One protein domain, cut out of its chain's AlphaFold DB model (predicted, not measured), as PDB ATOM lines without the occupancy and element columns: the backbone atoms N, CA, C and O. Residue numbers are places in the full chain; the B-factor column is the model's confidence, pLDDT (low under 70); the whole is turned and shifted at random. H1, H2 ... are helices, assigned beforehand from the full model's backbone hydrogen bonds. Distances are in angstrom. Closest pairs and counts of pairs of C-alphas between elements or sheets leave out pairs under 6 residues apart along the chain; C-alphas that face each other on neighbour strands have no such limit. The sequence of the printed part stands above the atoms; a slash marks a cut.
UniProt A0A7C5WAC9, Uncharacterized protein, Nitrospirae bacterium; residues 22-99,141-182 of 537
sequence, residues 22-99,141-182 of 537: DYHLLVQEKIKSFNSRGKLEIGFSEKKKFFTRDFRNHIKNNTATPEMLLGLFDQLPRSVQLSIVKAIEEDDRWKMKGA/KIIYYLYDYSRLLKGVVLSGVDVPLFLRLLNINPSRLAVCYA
ATOM      1  N   ASP A  22     -22.419  13.492 -22.948       63.41
ATOM      2  CA  ASP A  22     -22.820  14.757 -23.561       63.41
ATOM      3  C   ASP A  22     -21.739  15.849 -23.512       63.41
ATOM      4  O   ASP A  22     -21.553  16.590 -24.480       63.41
ATOM      5  N   TYR A  23     -20.976  15.968 -22.416       67.12
ATOM      6  CA  TYR A  23     -19.998  17.059 -22.283       67.12
ATOM      7  C   TYR A  23     -18.706  16.811 -23.056       67.12
ATOM      8  O   TYR A  23     -18.118  17.755 -23.588       67.12
ATOM      9  N   HIS A  24     -18.249  15.561 -23.117       68.19
ATOM     10  CA  HIS A  24     -17.047  15.225 -23.869       68.19
ATOM     11  C   HIS A  24     -17.275  15.408 -25.375       68.19
ATOM     12  O   HIS A  24     -16.474  16.070 -26.043       68.19
ATOM     13  N   LEU A  25     -18.409  14.913 -25.879       74.19
ATOM     14  CA  LEU A  25     -18.809  15.089 -27.272       74.19
ATOM     15  C   LEU A  25     -18.931  16.572 -27.633       74.19
ATOM     16  O   LEU A  25     -18.404  16.988 -28.663       74.19
ATOM     17  N   LEU A  26     -19.502  17.394 -26.743       76.81
ATOM     18  CA  LEU A  26     -19.562  18.844 -26.934       76.81
ATOM     19  C   LEU A  26     -18.165  19.479 -27.031       76.81
ATOM     20  O   LEU A  26     -17.938  20.344 -27.875       76.81
ATOM     21  N   VAL A  27     -17.209  19.077 -26.185       77.12
ATOM     22  CA  VAL A  27     -15.828  19.590 -26.261       77.12
ATOM     23  C   VAL A  27     -15.186  19.211 -27.596       77.12
ATOM     24  O   VAL A  27     -14.608  20.080 -28.248       77.12
ATOM     25  N   GLN A  28     -15.326  17.960 -28.041       77.62
ATOM     26  CA  GLN A  28     -14.789  17.510 -29.329       77.62
ATOM     27  C   GLN A  28     -15.448  18.211 -30.525       77.62
ATOM     28  O   GLN A  28     -14.758  18.612 -31.462       77.62
ATOM     29  N   GLU A  29     -16.764  18.406 -30.495       82.31
ATOM     30  CA  GLU A  29     -17.502  19.147 -31.522       82.31
ATOM     31  C   GLU A  29     -17.023  20.604 -31.601       82.31
ATOM     32  O   GLU A  29     -16.751  21.140 -32.682       82.31
ATOM     33  N   LYS A  30     -16.819  21.244 -30.443       82.12
ATOM     34  CA  LYS A  30     -16.272  22.601 -30.389       82.12
ATOM     35  C   LYS A  30     -14.825  22.652 -30.877       82.12
ATOM     36  O   LYS A  30     -14.463  23.596 -31.566       82.12
ATOM     37  N   ILE A  31     -14.011  21.629 -30.628       79.25
ATOM     38  CA  ILE A  31     -12.652  21.536 -31.189       79.25
ATOM     39  C   ILE A  31     -12.678  21.463 -32.721       79.25
ATOM     40  O   ILE A  31     -11.895  22.148 -33.379       79.25
ATOM     41  N   LYS A  32     -13.602  20.685 -33.296       80.25
ATOM     42  CA  LYS A  32     -13.767  20.563 -34.754       80.25
ATOM     43  C   LYS A  32     -14.271  21.848 -35.419       80.25
ATOM     44  O   LYS A  32     -13.989  22.062 -36.592       80.25
ATOM     45  N   SER A  33     -14.971  22.711 -34.682       82.19
ATOM     46  CA  SER A  33     -15.491  23.993 -35.190       82.19
ATOM     47  C   SER A  33     -14.528  25.177 -35.034       82.19
ATOM     48  O   SER A  33     -14.872  26.300 -35.409       82.19
ATOM     49  N   PHE A  34     -13.300  24.961 -34.548       79.31
ATOM     50  CA  PHE A  34     -12.259  25.984 -34.650       79.31
ATOM     51  C   PHE A  34     -11.912  26.244 -36.118       79.31
ATOM     52  O   PHE A  34     -11.537  25.339 -36.862       79.31
ATOM     53  N   ASN A  35     -11.978  27.508 -36.529       79.88
ATOM     54  CA  ASN A  35     -11.622  27.891 -37.890       79.88
ATOM     55  C   ASN A  35     -10.108  27.745 -38.163       79.88
ATOM     56  O   ASN A  35      -9.293  27.462 -37.277       79.88
ATOM     57  N   SER A  36      -9.697  27.998 -39.408       75.44
ATOM     58  CA  SER A  36      -8.287  27.936 -39.831       75.44
ATOM     59  C   SER A  36      -7.355  28.861 -39.035       75.44
ATOM     60  O   SER A  36      -6.148  28.629 -38.987       75.44
ATOM     61  N   ARG A  37      -7.900  29.880 -38.358       73.94
ATOM     62  CA  ARG A  37      -7.163  30.806 -37.486       73.94
ATOM     63  C   ARG A  37      -7.129  30.369 -36.018       73.94
ATOM     64  O   ARG A  37      -6.641  31.131 -35.186       73.94
ATOM     65  N   GLY A  38      -7.663  29.194 -35.679       76.25
ATOM     66  CA  GLY A  38      -7.716  28.712 -34.300       76.25
ATOM     67  C   GLY A  38      -8.653  29.539 -33.417       76.25
ATOM     68  O   GLY A  38      -8.406  29.678 -32.217       76.25
ATOM     69  N   LYS A  39      -9.743  30.068 -33.990       79.25
ATOM     70  CA  LYS A  39     -10.822  30.720 -33.238       79.25
ATOM     71  C   LYS A  39     -12.115  29.923 -33.322       79.25
ATOM     72  O   LYS A  39     -12.504  29.482 -34.400       79.25
ATOM     73  N   LEU A  40     -12.779  29.814 -32.181       78.00
ATOM     74  CA  LEU A  40     -14.130  29.305 -32.056       78.00
ATOM     75  C   LEU A  40     -15.106  30.486 -32.009       78.00
ATOM     76  O   LEU A  40     -15.024  31.341 -31.115       78.00
ATOM     77  N   GLU A  41     -16.019  30.533 -32.973       75.19
ATOM     78  CA  GLU A  41     -17.125  31.485 -32.988       75.19
ATOM     79  C   GLU A  41     -18.250  30.927 -32.117       75.19
ATOM     80  O   GLU A  41     -18.972  30.018 -32.507       75.19
ATOM     81  N   ILE A  42     -18.362  31.446 -30.893       69.50
ATOM     82  CA  ILE A  42     -19.475  31.127 -29.996       69.50
ATOM     83  C   ILE A  42     -20.350  32.352 -29.776       69.50
ATOM     84  O   ILE A  42     -19.862  33.439 -29.438       69.50
ATOM     85  N   GLY A  43     -21.660  32.153 -29.923       67.12
ATOM     86  CA  GLY A  43     -22.668  33.156 -29.601       67.12
ATOM     87  C   GLY A  43     -22.618  33.559 -28.123       67.12
ATOM     88  O   GLY A  43     -22.163  32.810 -27.257       67.12
ATOM     89  N   PHE A  44     -23.105  34.759 -27.802       62.88
ATOM     90  CA  PHE A  44     -23.060  35.307 -26.438       62.88
ATOM     91  C   PHE A  44     -23.771  34.421 -25.391       62.88
ATOM     92  O   PHE A  44     -23.328  34.320 -24.244       62.88
ATOM     93  N   SER A  45     -24.847  33.734 -25.782       64.31
ATOM     94  CA  SER A  45     -25.572  32.776 -24.936       64.31
ATOM     95  C   SER A  45     -24.752  31.511 -24.640       64.31
ATOM     96  O   SER A  45     -24.719  31.057 -23.495       64.31
ATOM     97  N   GLU A  46     -24.027  30.975 -25.626       66.81
ATOM     98  CA  GLU A  46     -23.108  29.845 -25.438       66.81
ATOM     99  C   GLU A  46     -21.903  30.228 -24.580       66.81
ATOM    100  O   GLU A  46     -21.505  29.457 -23.707       66.81
ATOM    101  N   LYS A  47     -21.372  31.450 -24.743       66.88
ATOM    102  CA  LYS A  47     -20.335  31.981 -23.849       66.88
ATOM    103  C   LYS A  47     -20.786  31.862 -22.397       66.88
ATOM    104  O   LYS A  47     -20.077  31.262 -21.592       66.88
ATOM    105  N   LYS A  48     -21.986  32.351 -22.063       66.31
ATOM    106  CA  LYS A  48     -22.524  32.242 -20.696       66.31
ATOM    107  C   LYS A  48     -22.534  30.798 -20.188       66.31
ATOM    108  O   LYS A  48     -22.153  30.610 -19.039       66.31
ATOM    109  N   LYS A  49     -22.871  29.804 -21.028       67.25
ATOM    110  CA  LYS A  49     -22.821  28.371 -20.670       67.25
ATOM    111  C   LYS A  49     -21.406  27.902 -20.302       67.25
ATOM    112  O   LYS A  49     -21.244  27.296 -19.249       67.25
ATOM    113  N   PHE A  50     -20.384  28.252 -21.087       61.97
ATOM    114  CA  PHE A  50     -18.976  27.943 -20.770       61.97
ATOM    115  C   PHE A  50     -18.455  28.674 -19.521       61.97
ATOM    116  O   PHE A  50     -17.542  28.201 -18.839       61.97
ATOM    117  N   PHE A  51     -19.025  29.840 -19.213       60.38
ATOM    118  CA  PHE A  51     -18.680  30.630 -18.033       60.38
ATOM    119  C   PHE A  51     -19.498  30.262 -16.784       60.38
ATOM    120  O   PHE A  51     -19.207  30.812 -15.716       60.38
ATOM    121  N   THR A  52     -20.472  29.342 -16.864       64.50
ATOM    122  CA  THR A  52     -21.228  28.940 -15.672       64.50
ATOM    123  C   THR A  52     -20.339  28.204 -14.679       64.50
ATOM    124  O   THR A  52     -19.351  27.537 -15.007       64.50
ATOM    125  N   ARG A  53     -20.706  28.343 -13.407       61.31
ATOM    126  CA  ARG A  53     -20.069  27.625 -12.309       61.31
ATOM    127  C   ARG A  53     -20.222  26.109 -12.477       61.31
ATOM    128  O   ARG A  53     -19.290  25.390 -12.136       61.31
ATOM    129  N   ASP A  54     -21.329  25.653 -13.056       61.84
ATOM    130  CA  ASP A  54     -21.662  24.233 -13.180       61.84
ATOM    131  C   ASP A  54     -20.812  23.527 -14.233       61.84
ATOM    132  O   ASP A  54     -20.220  22.495 -13.928       61.84
ATOM    133  N   PHE A  55     -20.617  24.134 -15.411       63.38
ATOM    134  CA  PHE A  55     -19.703  23.601 -16.429       63.38
ATOM    135  C   PHE A  55     -18.273  23.472 -15.881       63.38
ATOM    136  O   PHE A  55     -17.618  22.436 -16.011       63.38
ATOM    137  N   ARG A  56     -17.807  24.507 -15.173       63.66
ATOM    138  CA  ARG A  56     -16.489  24.493 -14.526       63.66
ATOM    139  C   ARG A  56     -16.393  23.451 -13.421       63.66
ATOM    140  O   ARG A  56     -15.338  22.848 -13.283       63.66
ATOM    141  N   ASN A  57     -17.437  23.262 -12.617       61.12
ATOM    142  CA  ASN A  57     -17.454  22.253 -11.558       61.12
ATOM    143  C   ASN A  57     -17.462  20.834 -12.141       61.12
ATOM    144  O   ASN A  57     -16.741  19.981 -11.635       61.12
ATOM    145  N   HIS A  58     -18.204  20.604 -13.225       59.50
ATOM    146  CA  HIS A  58     -18.269  19.312 -13.903       59.50
ATOM    147  C   HIS A  58     -16.895  18.899 -14.454       59.50
ATOM    148  O   HIS A  58     -16.377  17.836 -14.115       59.50
ATOM    149  N   ILE A  59     -16.220  19.789 -15.191       58.53
ATOM    150  CA  ILE A  59     -14.854  19.528 -15.676       58.53
ATOM    151  C   ILE A  59     -13.851  19.437 -14.523       58.53
ATOM    152  O   ILE A  59     -12.972  18.577 -14.523       58.53
ATOM    153  N   LYS A  60     -13.995  20.284 -13.496       56.75
ATOM    154  CA  LYS A  60     -13.152  20.203 -12.298       56.75
ATOM    155  C   LYS A  60     -13.302  18.894 -11.548       56.75
ATOM    156  O   LYS A  60     -12.374  18.576 -10.824       56.75
ATOM    157  N   ASN A  61     -14.375  18.133 -11.707       52.22
ATOM    158  CA  ASN A  61     -14.518  16.844 -11.036       52.22
ATOM    159  C   ASN A  61     -14.030  15.680 -11.909       52.22
ATOM    160  O   ASN A  61     -13.532  14.701 -11.366       52.22
ATOM    161  N   ASN A  62     -14.027  15.826 -13.237       50.41
ATOM    162  CA  ASN A  62     -13.588  14.766 -14.146       50.41
ATOM    163  C   ASN A  62     -12.060  14.574 -14.176       50.41
ATOM    164  O   ASN A  62     -11.269  15.520 -14.122       50.41
ATOM    165  N   THR A  63     -11.660  13.308 -14.236       56.09
ATOM    166  CA  THR A  63     -10.282  12.781 -14.252       56.09
ATOM    167  C   THR A  63      -9.739  12.584 -15.669       56.09
ATOM    168  O   THR A  63      -8.631  12.077 -15.834       56.09
ATOM    169  N   ALA A  64     -10.508  12.996 -16.680       63.09
ATOM    170  CA  ALA A  64     -10.220  12.762 -18.086       63.09
ATOM    171  C   ALA A  64      -8.829  13.281 -18.483       63.09
ATOM    172  O   ALA A  64      -8.431  14.403 -18.139       63.09
ATOM    173  N   THR A  65      -8.084  12.445 -19.203       72.25
ATOM    174  CA  THR A  65      -6.793  12.829 -19.777       72.25
ATOM    175  C   THR A  65      -6.992  13.899 -20.857       72.25
ATOM    176  O   THR A  65      -8.095  14.046 -21.393       72.25
ATOM    177  N   PRO A  66      -5.952  14.676 -21.207       79.88
ATOM    178  CA  PRO A  66      -6.025  15.579 -22.349       79.88
ATOM    179  C   PRO A  66      -6.496  14.890 -23.633       79.88
ATOM    180  O   PRO A  66      -7.298  15.470 -24.348       79.88
ATOM    181  N   GLU A  67      -6.071  13.654 -23.889       80.38
ATOM    182  CA  GLU A  67      -6.485  12.842 -25.036       80.38
ATOM    183  C   GLU A  67      -7.978  12.511 -24.976       80.38
ATOM    184  O   GLU A  67      -8.695  12.701 -25.957       80.38
ATOM    185  N   MET A  68      -8.467  12.102 -23.802       78.38
ATOM    186  CA  MET A  68      -9.891  11.871 -23.574       78.38
ATOM    187  C   MET A  68     -10.718  13.145 -23.655       78.38
ATOM    188  O   MET A  68     -11.919  13.037 -23.760       78.38
ATOM    189  N   LEU A  69     -10.154  14.348 -23.534       80.25
ATOM    190  CA  LEU A  69     -10.927  15.591 -23.642       80.25
ATOM    191  C   LEU A  69     -10.840  16.196 -25.038       80.25
ATOM    192  O   LEU A  69     -11.839  16.674 -25.567       80.25
ATOM    193  N   LEU A  70      -9.642  16.200 -25.611       84.81
ATOM    194  CA  LEU A  70      -9.311  16.932 -26.823       84.81
ATOM    195  C   LEU A  70      -9.284  16.033 -28.070       84.81
ATOM    196  O   LEU A  70      -9.370  16.558 -29.175       84.81
ATOM    197  N   GLY A  71      -9.211  14.709 -27.916       86.00
ATOM    198  CA  GLY A  71      -8.841  13.773 -28.982       86.00
ATOM    199  C   GLY A  71      -7.322  13.600 -29.079       86.00
ATOM    200  O   GLY A  71      -6.574  14.222 -28.331       86.00
ATOM    201  N   LEU A  72      -6.839  12.749 -29.988       87.00
ATOM    202  CA  LEU A  72      -5.398  12.567 -30.202       87.00
ATOM    203  C   LEU A  72      -4.783  13.817 -30.843       87.00
ATOM    204  O   LEU A  72      -5.320  14.348 -31.816       87.00
ATOM    205  N   PHE A  73      -3.626  14.259 -30.339       89.38
ATOM    206  CA  PHE A  73      -2.983  15.498 -30.794       89.38
ATOM    207  C   PHE A  73      -2.740  15.518 -32.308       89.38
ATOM    208  O   PHE A  73      -3.081  16.499 -32.967       89.38
ATOM    209  N   ASP A  74      -2.223  14.424 -32.870       88.62
ATOM    210  CA  ASP A  74      -1.907  14.327 -34.300       88.62
ATOM    211  C   ASP A  74      -3.159  14.265 -35.195       88.62
ATOM    212  O   ASP A  74      -3.082  14.559 -36.386       88.62
ATOM    213  N   GLN A  75      -4.325  13.956 -34.618       92.12
ATOM    214  CA  GLN A  75      -5.621  13.947 -35.308       92.12
ATOM    215  C   GLN A  75      -6.356  15.292 -35.214       92.12
ATOM    216  O   GLN A  75      -7.370  15.496 -35.885       92.12
ATOM    217  N   LEU A  76      -5.866  16.229 -34.396       89.00
ATOM    218  CA  LEU A  76      -6.435  17.570 -34.322       89.00
ATOM    219  C   LEU A  76      -6.206  18.348 -35.624       89.00
ATOM    220  O   LEU A  76      -5.149  18.198 -36.243       89.00
ATOM    221  N   PRO A  77      -7.103  19.286 -35.990       92.06
ATOM    222  CA  PRO A  77      -6.829  20.232 -37.064       92.06
ATOM    223  C   PRO A  77      -5.496  20.953 -36.841       92.06
ATOM    224  O   PRO A  77      -5.180  21.387 -35.728       92.06
ATOM    225  N   ARG A  78      -4.713  21.138 -37.910       90.31
ATOM    226  CA  ARG A  78      -3.362  21.715 -37.816       90.31
ATOM    227  C   ARG A  78      -3.340  23.094 -37.148       90.31
ATOM    228  O   ARG A  78      -2.415  23.395 -36.397       90.31
ATOM    229  N   SER A  79      -4.362  23.916 -37.382       88.81
ATOM    230  CA  SER A  79      -4.523  25.224 -36.732       88.81
ATOM    231  C   SER A  79      -4.659  25.106 -35.209       88.81
ATOM    232  O   SER A  79      -4.094  25.922 -34.477       88.81
ATOM    233  N   VAL A  80      -5.352  24.073 -34.719       89.88
ATOM    234  CA  VAL A  80      -5.512  23.785 -33.288       89.88
ATOM    235  C   VAL A  80      -4.198  23.279 -32.706       89.88
ATOM    236  O   VAL A  80      -3.755  23.827 -31.701       89.88
ATOM    237  N   GLN A  81      -3.518  22.329 -33.364       92.81
ATOM    238  CA  GLN A  81      -2.198  21.845 -32.929       92.81
ATOM    239  C   GLN A  81      -1.207  23.004 -32.732       92.81
ATOM    240  O   GLN A  81      -0.614  23.151 -31.662       92.81
ATOM    241  N   LEU A  82      -1.075  23.872 -33.743       91.81
ATOM    242  CA  LEU A  82      -0.197  25.045 -33.690       91.81
ATOM    243  C   LEU A  82      -0.609  26.020 -32.582       91.81
ATOM    244  O   LEU A  82       0.249  26.596 -31.916       91.81
ATOM    245  N   SER A  83      -1.913  26.189 -32.356       92.38
ATOM    246  CA  SER A  83      -2.425  27.056 -31.294       92.38
ATOM    247  C   SER A  83      -2.170  26.492 -29.895       92.38
ATOM    248  O   SER A  83      -1.888  27.273 -28.989       92.38
ATOM    249  N   ILE A  84      -2.216  25.167 -29.706       93.44
ATOM    250  CA  ILE A  84      -1.829  24.504 -28.450       93.44
ATOM    251  C   ILE A  84      -0.336  24.697 -28.197       93.44
ATOM    252  O   ILE A  84       0.034  25.151 -27.118       93.44
ATOM    253  N   VAL A  85       0.518  24.422 -29.189       94.12
ATOM    254  CA  VAL A  85       1.973  24.626 -29.067       94.12
ATOM    255  C   VAL A  85       2.281  26.077 -28.706       94.12
ATOM    256  O   VAL A  85       2.956  26.337 -27.713       94.12
ATOM    257  N   LYS A  86       1.686  27.031 -29.429       93.00
ATOM    258  CA  LYS A  86       1.828  28.455 -29.123       93.00
ATOM    259  C   LYS A  86       1.316  28.790 -27.722       93.00
ATOM    260  O   LYS A  86       1.944  29.577 -27.025       93.00
ATOM    261  N   ALA A  87       0.205  28.199 -27.278       92.81
ATOM    262  CA  ALA A  87      -0.305  28.409 -25.925       92.81
ATOM    263  C   ALA A  87       0.726  28.002 -24.865       92.81
ATOM    264  O   ALA A  87       0.894  28.739 -23.898       92.81
ATOM    265  N   ILE A  88       1.411  26.870 -25.061       93.62
ATOM    266  CA  ILE A  88       2.462  26.362 -24.167       93.62
ATOM    267  C   ILE A  88       3.666  27.306 -24.159       93.62
ATOM    268  O   ILE A  88       4.082  27.757 -23.094       93.62
ATOM    269  N   GLU A  89       4.185  27.653 -25.338       93.50
ATOM    270  CA  GLU A  89       5.342  28.546 -25.493       93.50
ATOM    271  C   GLU A  89       5.078  29.932 -24.885       93.50
ATOM    272  O   GLU A  89       5.926  30.515 -24.206       93.50
ATOM    273  N   GLU A  90       3.874  30.471 -25.094       92.75
ATOM    274  CA  GLU A  90       3.466  31.733 -24.493       92.75
ATOM    275  C   GLU A  90       3.320  31.624 -22.976       92.75
ATOM    276  O   GLU A  90       3.731  32.550 -22.277       92.75
ATOM    277  N   ASP A  91       2.748  30.533 -22.463       92.12
ATOM    278  CA  ASP A  91       2.611  30.299 -21.023       92.12
ATOM    279  C   ASP A  91       3.982  30.281 -20.337       92.12
ATOM    280  O   ASP A  91       4.195  31.018 -19.373       92.12
ATOM    281  N   ASP A  92       4.942  29.543 -20.901       93.25
ATOM    282  CA  ASP A  92       6.323  29.492 -20.419       93.25
ATOM    283  C   ASP A  92       6.981  30.878 -20.466       93.25
ATOM    284  O   ASP A  92       7.508  31.359 -19.461       93.25
ATOM    285  N   ARG A  93       6.875  31.593 -21.594       93.31
ATOM    286  CA  ARG A  93       7.419  32.954 -21.730       93.31
ATOM    287  C   ARG A  93       6.846  33.915 -20.688       93.31
ATOM    288  O   ARG A  93       7.586  34.738 -20.147       93.31
ATOM    289  N   TRP A  94       5.543  33.849 -20.414       93.12
ATOM    290  CA  TRP A  94       4.895  34.718 -19.429       93.12
ATOM    291  C   TRP A  94       5.219  34.328 -17.987       93.12
ATOM    292  O   TRP A  94       5.338  35.229 -17.160       93.12
ATOM    293  N   LYS A  95       5.428  33.041 -17.682       89.38
ATOM    294  CA  LYS A  95       5.938  32.598 -16.369       89.38
ATOM    295  C   LYS A  95       7.331  33.140 -16.081       89.38
ATOM    296  O   LYS A  95       7.627  33.483 -14.940       89.38
ATOM    297  N   MET A  96       8.154  33.263 -17.119       91.81
ATOM    298  CA  MET A  96       9.494  33.836 -17.005       91.81
ATOM    299  C   MET A  96       9.505  35.366 -17.055       91.81
ATOM    300  O   MET A  96      10.509  35.993 -16.705       91.81
ATOM    301  N   LYS A  97       8.408  36.001 -17.482       91.56
ATOM    302  CA  LYS A  97       8.360  37.453 -17.621       91.56
ATOM    303  C   LYS A  97       8.373  38.114 -16.248       91.56
ATOM    304  O   LYS A  97       7.491  37.895 -15.427       91.56
ATOM    305  N   GLY A  98       9.380  38.952 -16.022       86.38
ATOM    306  CA  GLY A  98       9.606  39.600 -14.734       86.38
ATOM    307  C   GLY A  98      10.214  38.690 -13.673       86.38
ATOM    308  O   GLY A  98      10.208  39.062 -12.503       86.38
ATOM    309  N   ALA A  99      10.768  37.534 -14.060       86.94
ATOM    310  CA  ALA A  99      11.659  36.784 -13.179       86.94
ATOM    311  C   ALA A  99      12.863  37.644 -12.761       86.94
ATOM    312  O   ALA A  99      13.237  37.642 -11.598       86.94
ATOM    313  N   LYS A 141       4.821  36.373 -10.759       88.75
ATOM    314  CA  LYS A 141       3.442  35.974 -10.448       88.75
ATOM    315  C   LYS A 141       2.429  37.060 -10.806       88.75
ATOM    316  O   LYS A 141       1.428  36.748 -11.437       88.75
ATOM    317  N   ILE A 142       2.665  38.312 -10.414       90.62
ATOM    318  CA  ILE A 142       1.765  39.441 -10.697       90.62
ATOM    319  C   ILE A 142       1.622  39.639 -12.206       90.62
ATOM    320  O   ILE A 142       0.501  39.710 -12.703       90.62
ATOM    321  N   ILE A 143       2.734  39.665 -12.939       92.88
ATOM    322  CA  ILE A 143       2.739  39.815 -14.398       92.88
ATOM    323  C   ILE A 143       1.980  38.666 -15.058       92.88
ATOM    324  O   ILE A 143       1.126  38.904 -15.914       92.88
ATOM    325  N   TYR A 144       2.232  37.430 -14.628       90.06
ATOM    326  CA  TYR A 144       1.510  36.268 -15.125       90.06
ATOM    327  C   TYR A 144       0.005  36.340 -14.807       90.06
ATOM    328  O   TYR A 144      -0.813  36.020 -15.665       90.06
ATOM    329  N   TYR A 145      -0.389  36.829 -13.625       88.38
ATOM    330  CA  TYR A 145      -1.800  37.031 -13.275       88.38
ATOM    331  C   TYR A 145      -2.477  38.114 -14.109       88.38
ATOM    332  O   TYR A 145      -3.626  37.938 -14.507       88.38
ATOM    333  N   LEU A 146      -1.791  39.222 -14.386       91.19
ATOM    334  CA  LEU A 146      -2.314  40.275 -15.255       91.19
ATOM    335  C   LEU A 146      -2.491  39.762 -16.684       91.19
ATOM    336  O   LEU A 146      -3.524  40.005 -17.304       91.19
ATOM    337  N   TYR A 147      -1.522  38.995 -17.183       90.12
ATOM    338  CA  TYR A 147      -1.640  38.299 -18.459       90.12
ATOM    339  C   TYR A 147      -2.843  37.353 -18.467       90.12
ATOM    340  O   TYR A 147      -3.664  37.417 -19.386       90.12
ATOM    341  N   ASP A 148      -2.990  36.524 -17.432       84.81
ATOM    342  CA  ASP A 148      -4.112  35.597 -17.314       84.81
ATOM    343  C   ASP A 148      -5.465  36.310 -17.320       84.81
ATOM    344  O   ASP A 148      -6.337  36.013 -18.138       84.81
ATOM    345  N   TYR A 149      -5.591  37.343 -16.496       85.75
ATOM    346  CA  TYR A 149      -6.792  38.156 -16.430       85.75
ATOM    347  C   TYR A 149      -7.096  38.867 -17.756       85.75
ATOM    348  O   TYR A 149      -8.240  38.869 -18.213       85.75
ATOM    349  N   SER A 150      -6.075  39.403 -18.433       87.75
ATOM    350  CA  SER A 150      -6.241  40.076 -19.726       87.75
ATOM    351  C   SER A 150      -6.797  39.147 -20.812       87.75
ATOM    352  O   SER A 150      -7.585  39.584 -21.649       87.75
ATOM    353  N   ARG A 151      -6.439  37.855 -20.789       83.62
ATOM    354  CA  ARG A 151      -6.986  36.853 -21.717       83.62
ATOM    355  C   ARG A 151      -8.451  36.556 -21.442       83.62
ATOM    356  O   ARG A 151      -9.242  36.507 -22.383       83.62
ATOM    357  N   LEU A 152      -8.812  36.404 -20.169       80.50
ATOM    358  CA  LEU A 152     -10.205  36.208 -19.768       80.50
ATOM    359  C   LEU A 152     -11.072  37.386 -20.224       80.50
ATOM    360  O   LEU A 152     -12.112  37.171 -20.843       80.50
ATOM    361  N   LEU A 153     -10.610  38.620 -20.001       81.19
ATOM    362  CA  LEU A 153     -11.301  39.823 -20.469       81.19
ATOM    363  C   LEU A 153     -11.431  39.861 -21.994       81.19
ATOM    364  O   LEU A 153     -12.523  40.108 -22.500       81.19
ATOM    365  N   LYS A 154     -10.356  39.559 -22.737       80.50
ATOM    366  CA  LYS A 154     -10.402  39.492 -24.206       80.50
ATOM    367  C   LYS A 154     -11.448  38.500 -24.709       80.50
ATOM    368  O   LYS A 154     -12.145  38.821 -25.659       80.50
ATOM    369  N   GLY A 155     -11.608  37.344 -24.070       73.69
ATOM    370  CA  GLY A 155     -12.638  36.366 -24.439       73.69
ATOM    371  C   GLY A 155     -14.078  36.818 -24.198       73.69
ATOM    372  O   GLY A 155     -14.991  36.472 -24.956       73.69
ATOM    373  N   VAL A 156     -14.285  37.593 -23.131       72.50
ATOM    374  CA  VAL A 156     -15.591  38.178 -22.802       72.50
ATOM    375  C   VAL A 156     -15.931  39.299 -23.782       72.50
ATOM    376  O   VAL A 156     -17.041  39.320 -24.307       72.50
ATOM    377  N   VAL A 157     -14.972  40.188 -24.061       75.25
ATOM    378  CA  VAL A 157     -15.176  41.406 -24.862       75.25
ATOM    379  C   VAL A 157     -15.139  41.142 -26.373       75.25
ATOM    380  O   VAL A 157     -15.913  41.742 -27.110       75.25
ATOM    381  N   LEU A 158     -14.270  40.252 -26.862       68.06
ATOM    382  CA  LEU A 158     -14.095  39.994 -28.298       68.06
ATOM    383  C   LEU A 158     -14.928  38.794 -28.771       68.06
ATOM    384  O   LEU A 158     -15.131  37.822 -28.042       68.06
ATOM    385  N   SER A 159     -15.379  38.826 -30.024       61.28
ATOM    386  CA  SER A 159     -16.282  37.842 -30.651       61.28
ATOM    387  C   SER A 159     -15.654  36.471 -30.972       61.28
ATOM    388  O   SER A 159     -15.995  35.863 -31.978       61.28
ATOM    389  N   GLY A 160     -14.739  35.950 -30.148       71.00
ATOM    390  CA  GLY A 160     -14.204  34.598 -30.344       71.00
ATOM    391  C   GLY A 160     -13.408  34.071 -29.155       71.00
ATOM    392  O   GLY A 160     -12.795  34.841 -28.416       71.00
ATOM    393  N   VAL A 161     -13.415  32.750 -28.985       78.25
ATOM    394  CA  VAL A 161     -12.570  32.038 -28.018       78.25
ATOM    395  C   VAL A 161     -11.399  31.430 -28.773       78.25
ATOM    396  O   VAL A 161     -11.595  30.638 -29.692       78.25
ATOM    397  N   ASP A 162     -10.177  31.826 -28.421       84.94
ATOM    398  CA  ASP A 162      -8.978  31.168 -28.933       84.94
ATOM    399  C   ASP A 162      -8.688  29.879 -28.145       84.94
ATOM    400  O   ASP A 162      -9.193  29.669 -27.040       84.94
ATOM    401  N   VAL A 163      -7.884  28.986 -28.727       85.81
ATOM    402  CA  VAL A 163      -7.521  27.711 -28.087       85.81
ATOM    403  C   VAL A 163      -6.914  27.902 -26.685       85.81
ATOM    404  O   VAL A 163      -7.340  27.198 -25.770       85.81
ATOM    405  N   PRO A 164      -5.979  28.844 -26.439       84.75
ATOM    406  CA  PRO A 164      -5.466  29.062 -25.089       84.75
ATOM    407  C   PRO A 164      -6.546  29.416 -24.058       84.75
ATOM    408  O   PRO A 164      -6.519  28.899 -22.939       84.75
ATOM    409  N   LEU A 165      -7.491  30.293 -24.406       84.25
ATOM    410  CA  LEU A 165      -8.612  30.616 -23.531       84.25
ATOM    411  C   LEU A 165      -9.525  29.403 -23.338       84.25
ATOM    412  O   LEU A 165      -9.938  29.143 -22.210       84.25
ATOM    413  N   PHE A 166      -9.800  28.645 -24.401       84.44
ATOM    414  CA  PHE A 166     -10.596  27.422 -24.332       84.44
ATOM    415  C   PHE A 166     -10.000  26.416 -23.342       84.44
ATOM    416  O   PHE A 166     -10.684  26.011 -22.407       84.44
ATOM    417  N   LEU A 167      -8.703  26.109 -23.454       85.00
ATOM    418  CA  LEU A 167      -7.995  25.233 -22.513       85.00
ATOM    419  C   LEU A 167      -8.146  25.710 -21.063       85.00
ATOM    420  O   LEU A 167      -8.410  24.912 -20.166       85.00
ATOM    421  N   ARG A 168      -8.060  27.022 -20.822       79.75
ATOM    422  CA  ARG A 168      -8.248  27.592 -19.479       79.75
ATOM    423  C   ARG A 168      -9.681  27.476 -18.974       79.75
ATOM    424  O   ARG A 168      -9.875  27.248 -17.782       79.75
ATOM    425  N   LEU A 169     -10.681  27.602 -19.847       77.88
ATOM    426  CA  LEU A 169     -12.081  27.356 -19.488       77.88
ATOM    427  C   LEU A 169     -12.313  25.893 -19.099       77.88
ATOM    428  O   LEU A 169     -13.081  25.637 -18.173       77.88
ATOM    429  N   LEU A 170     -11.577  24.968 -19.720       76.12
ATOM    430  CA  LEU A 170     -11.511  23.556 -19.331       76.12
ATOM    431  C   LEU A 170     -10.607  23.304 -18.105       76.12
ATOM    432  O   LEU A 170     -10.394  22.158 -17.724       76.12
ATOM    433  N   ASN A 171     -10.051  24.346 -17.476       76.25
ATOM    434  CA  ASN A 171      -9.097  24.230 -16.368       76.25
ATOM    435  C   ASN A 171      -7.847  23.385 -16.717       76.25
ATOM    436  O   ASN A 171      -7.212  22.804 -15.837       76.25
ATOM    437  N   ILE A 172      -7.478  23.335 -17.998       80.88
ATOM    438  CA  ILE A 172      -6.273  22.673 -18.492       80.88
ATOM    439  C   ILE A 172      -5.129  23.686 -18.478       80.88
ATOM    440  O   ILE A 172      -5.176  24.725 -19.136       80.88
ATOM    441  N   ASN A 173      -4.073  23.373 -17.728       81.38
ATOM    442  CA  ASN A 173      -2.834  24.145 -17.746       81.38
ATOM    443  C   ASN A 173      -2.044  23.808 -19.025       81.38
ATOM    444  O   ASN A 173      -1.642  22.649 -19.165       81.38
ATOM    445  N   PRO A 174      -1.769  24.780 -19.920       86.38
ATOM    446  CA  PRO A 174      -1.027  24.524 -21.151       86.38
ATOM    447  C   PRO A 174       0.300  23.805 -20.908       86.38
ATOM    448  O   PRO A 174       0.543  22.779 -21.530       86.38
ATOM    449  N   SER A 175       1.122  24.232 -19.943       82.75
ATOM    450  CA  SER A 175       2.424  23.591 -19.695       82.75
ATOM    451  C   SER A 175       2.323  22.107 -19.319       82.75
ATOM    452  O   SER A 175       3.269  21.368 -19.569       82.75
ATOM    453  N   ARG A 176       1.189  21.637 -18.770       82.56
ATOM    454  CA  ARG A 176       0.978  20.200 -18.502       82.56
ATOM    455  C   ARG A 176       0.714  19.399 -19.779       82.56
ATOM    456  O   ARG A 176       1.035  18.217 -19.815       82.56
ATOM    457  N   LEU A 177       0.194  20.030 -20.834       87.31
ATOM    458  CA  LEU A 177       0.016  19.381 -22.136       87.31
ATOM    459  C   LEU A 177       1.357  18.992 -22.765       87.31
ATOM    460  O   LEU A 177       1.411  18.020 -23.509       87.31
ATOM    461  N   ALA A 178       2.446  19.687 -22.437       85.62
ATOM    462  CA  ALA A 178       3.774  19.312 -22.912       85.62
ATOM    463  C   ALA A 178       4.258  17.960 -22.372       85.62
ATOM    464  O   ALA A 178       5.145  17.361 -22.962       85.62
ATOM    465  N   VAL A 179       3.708  17.468 -21.259       77.62
ATOM    466  CA  VAL A 179       4.202  16.234 -20.637       77.62
ATOM    467  C   VAL A 179       3.776  15.008 -21.442       77.62
ATOM    468  O   VAL A 179       4.615  14.198 -21.816       77.62
ATOM    469  N   CYS A 180       2.481  14.870 -21.726       74.00
ATOM    470  CA  CYS A 180       1.945  13.647 -22.323       74.00
ATOM    471  C   CYS A 180       1.247  13.855 -23.667       74.00
ATOM    472  O   CYS A 180       1.009  12.866 -24.354       74.00
ATOM    473  N   TYR A 181       1.009  15.099 -24.098       84.69
ATOM    474  CA  TYR A 181       0.046  15.383 -25.164       84.69
ATOM    475  C   TYR A 181       0.626  16.097 -26.398       84.69
ATOM    476  O   TYR A 181       0.598  15.555 -27.498       84.69
ATOM    477  N   ALA A 182       1.146  17.315 -26.236       86.44
ATOM    478  CA  ALA A 182       1.564  18.167 -27.347       86.44
ATOM    479  C   ALA A 182       2.986  17.848 -27.838       86.44
ATOM    480  O   ALA A 182       3.851  17.454 -27.054       86.44
TER     481      ALA A 182
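This is residues 22 to 99 and 141 to 182 of the 537 residues of an uncharacterized protein of Nitrospirae bacterium (UniProt A0A7C5WAC9). Two long helices, H5 and H6, make a V that closes toward one end of the domain, and the short helix H7 sits between them toward the open end, near the middle of the whole. The short helices H1 to H4 stand loosely round that open end, with H1 packed on H4, while H8 packs on H5. The printed part has 120 residues with eight named helices, H1 to H8 in order along it, and no named strand; the class is all helix. The whole is compact, with a radius of gyration of the C-alphas of 13.9 A, and spans 42 by 31 by 31 A.

H1, residues 22 to 32, touches H4, residues 66 to 70; their closest C-alphas, those of Gln 28 and Leu 70, are 6.1 A apart. H2, residues 44 to 50, and H3, residues 53 to 61, touch no helix. H2 and H3 are each close to but not clearly touching H7, residues 163 to 169; the closest C-alphas are those of Phe 50 and Leu 169, 7.0 A, and of Arg 56 and Leu 169, 7.2 A. H5, residues 78 to 96, is the hub and touches three helices. With residues 94 to 95 alone it touches residues 141 to 147 of H6, residues 141 to 157; the closest C-alphas are those of Trp 94 and Tyr 144, 5.7 A. H5 and H6 run opposite ways at a tilt of 36 degrees, only just steep. With residues 80 to 87 alone H5 touches H7, closest at the C-alphas of Ala 87 and Pro 164, 5.3 A. H6 and H7 only just touch, with 3 pairs of C-alphas within 8 A, and are about perpendicular at 81 degrees; their closest C-alphas, those of Arg 151 and Leu 165, are 6.7 A apart. H8, residues 174 to 180, touches residues 84 to 92 of H5 at a steep tilt of 66 degrees, opposite ways; the C-alphas of Ile 88 and Pro 174, the closest, are 5.0 A apart. Among the pairs that stay apart are H1 and H6, and H3 and H5. Residues 39 to 40 form a short antiparallel pairing with residues 161 to 162. In H1 to H7 every O i to N i+4 pair is within hydrogen-bond range; in H8 0 of 3 are, beside 3 of 4 O i to N i+3 pairs.

H1 begins at C-alpha 22, (-22.820, 14.757, -23.561), and is 15.5 A long. H2 to H4 are shorter. H5 is 27.3 A long, from C-alpha 78 at (-3.362, 21.715, -37.816). H6 is 24.2 A long. H7 is shorter, and H8 ends at C-alpha 180, (1.945, 13.647, -22.323).

The C-alphas of Asp 22 and Ala 99, the two farthest apart, are 42.2 A apart. Residues 100 to 140 are not printed, and C-alphas 99 and 141 are 8.7 A apart across the cut. The link from H1 to H2 is long, with 11 residues. The mean pLDDT of the printed part is 79.3; residues 22 to 24, 42 to 64 and 158 to 159 are under 70.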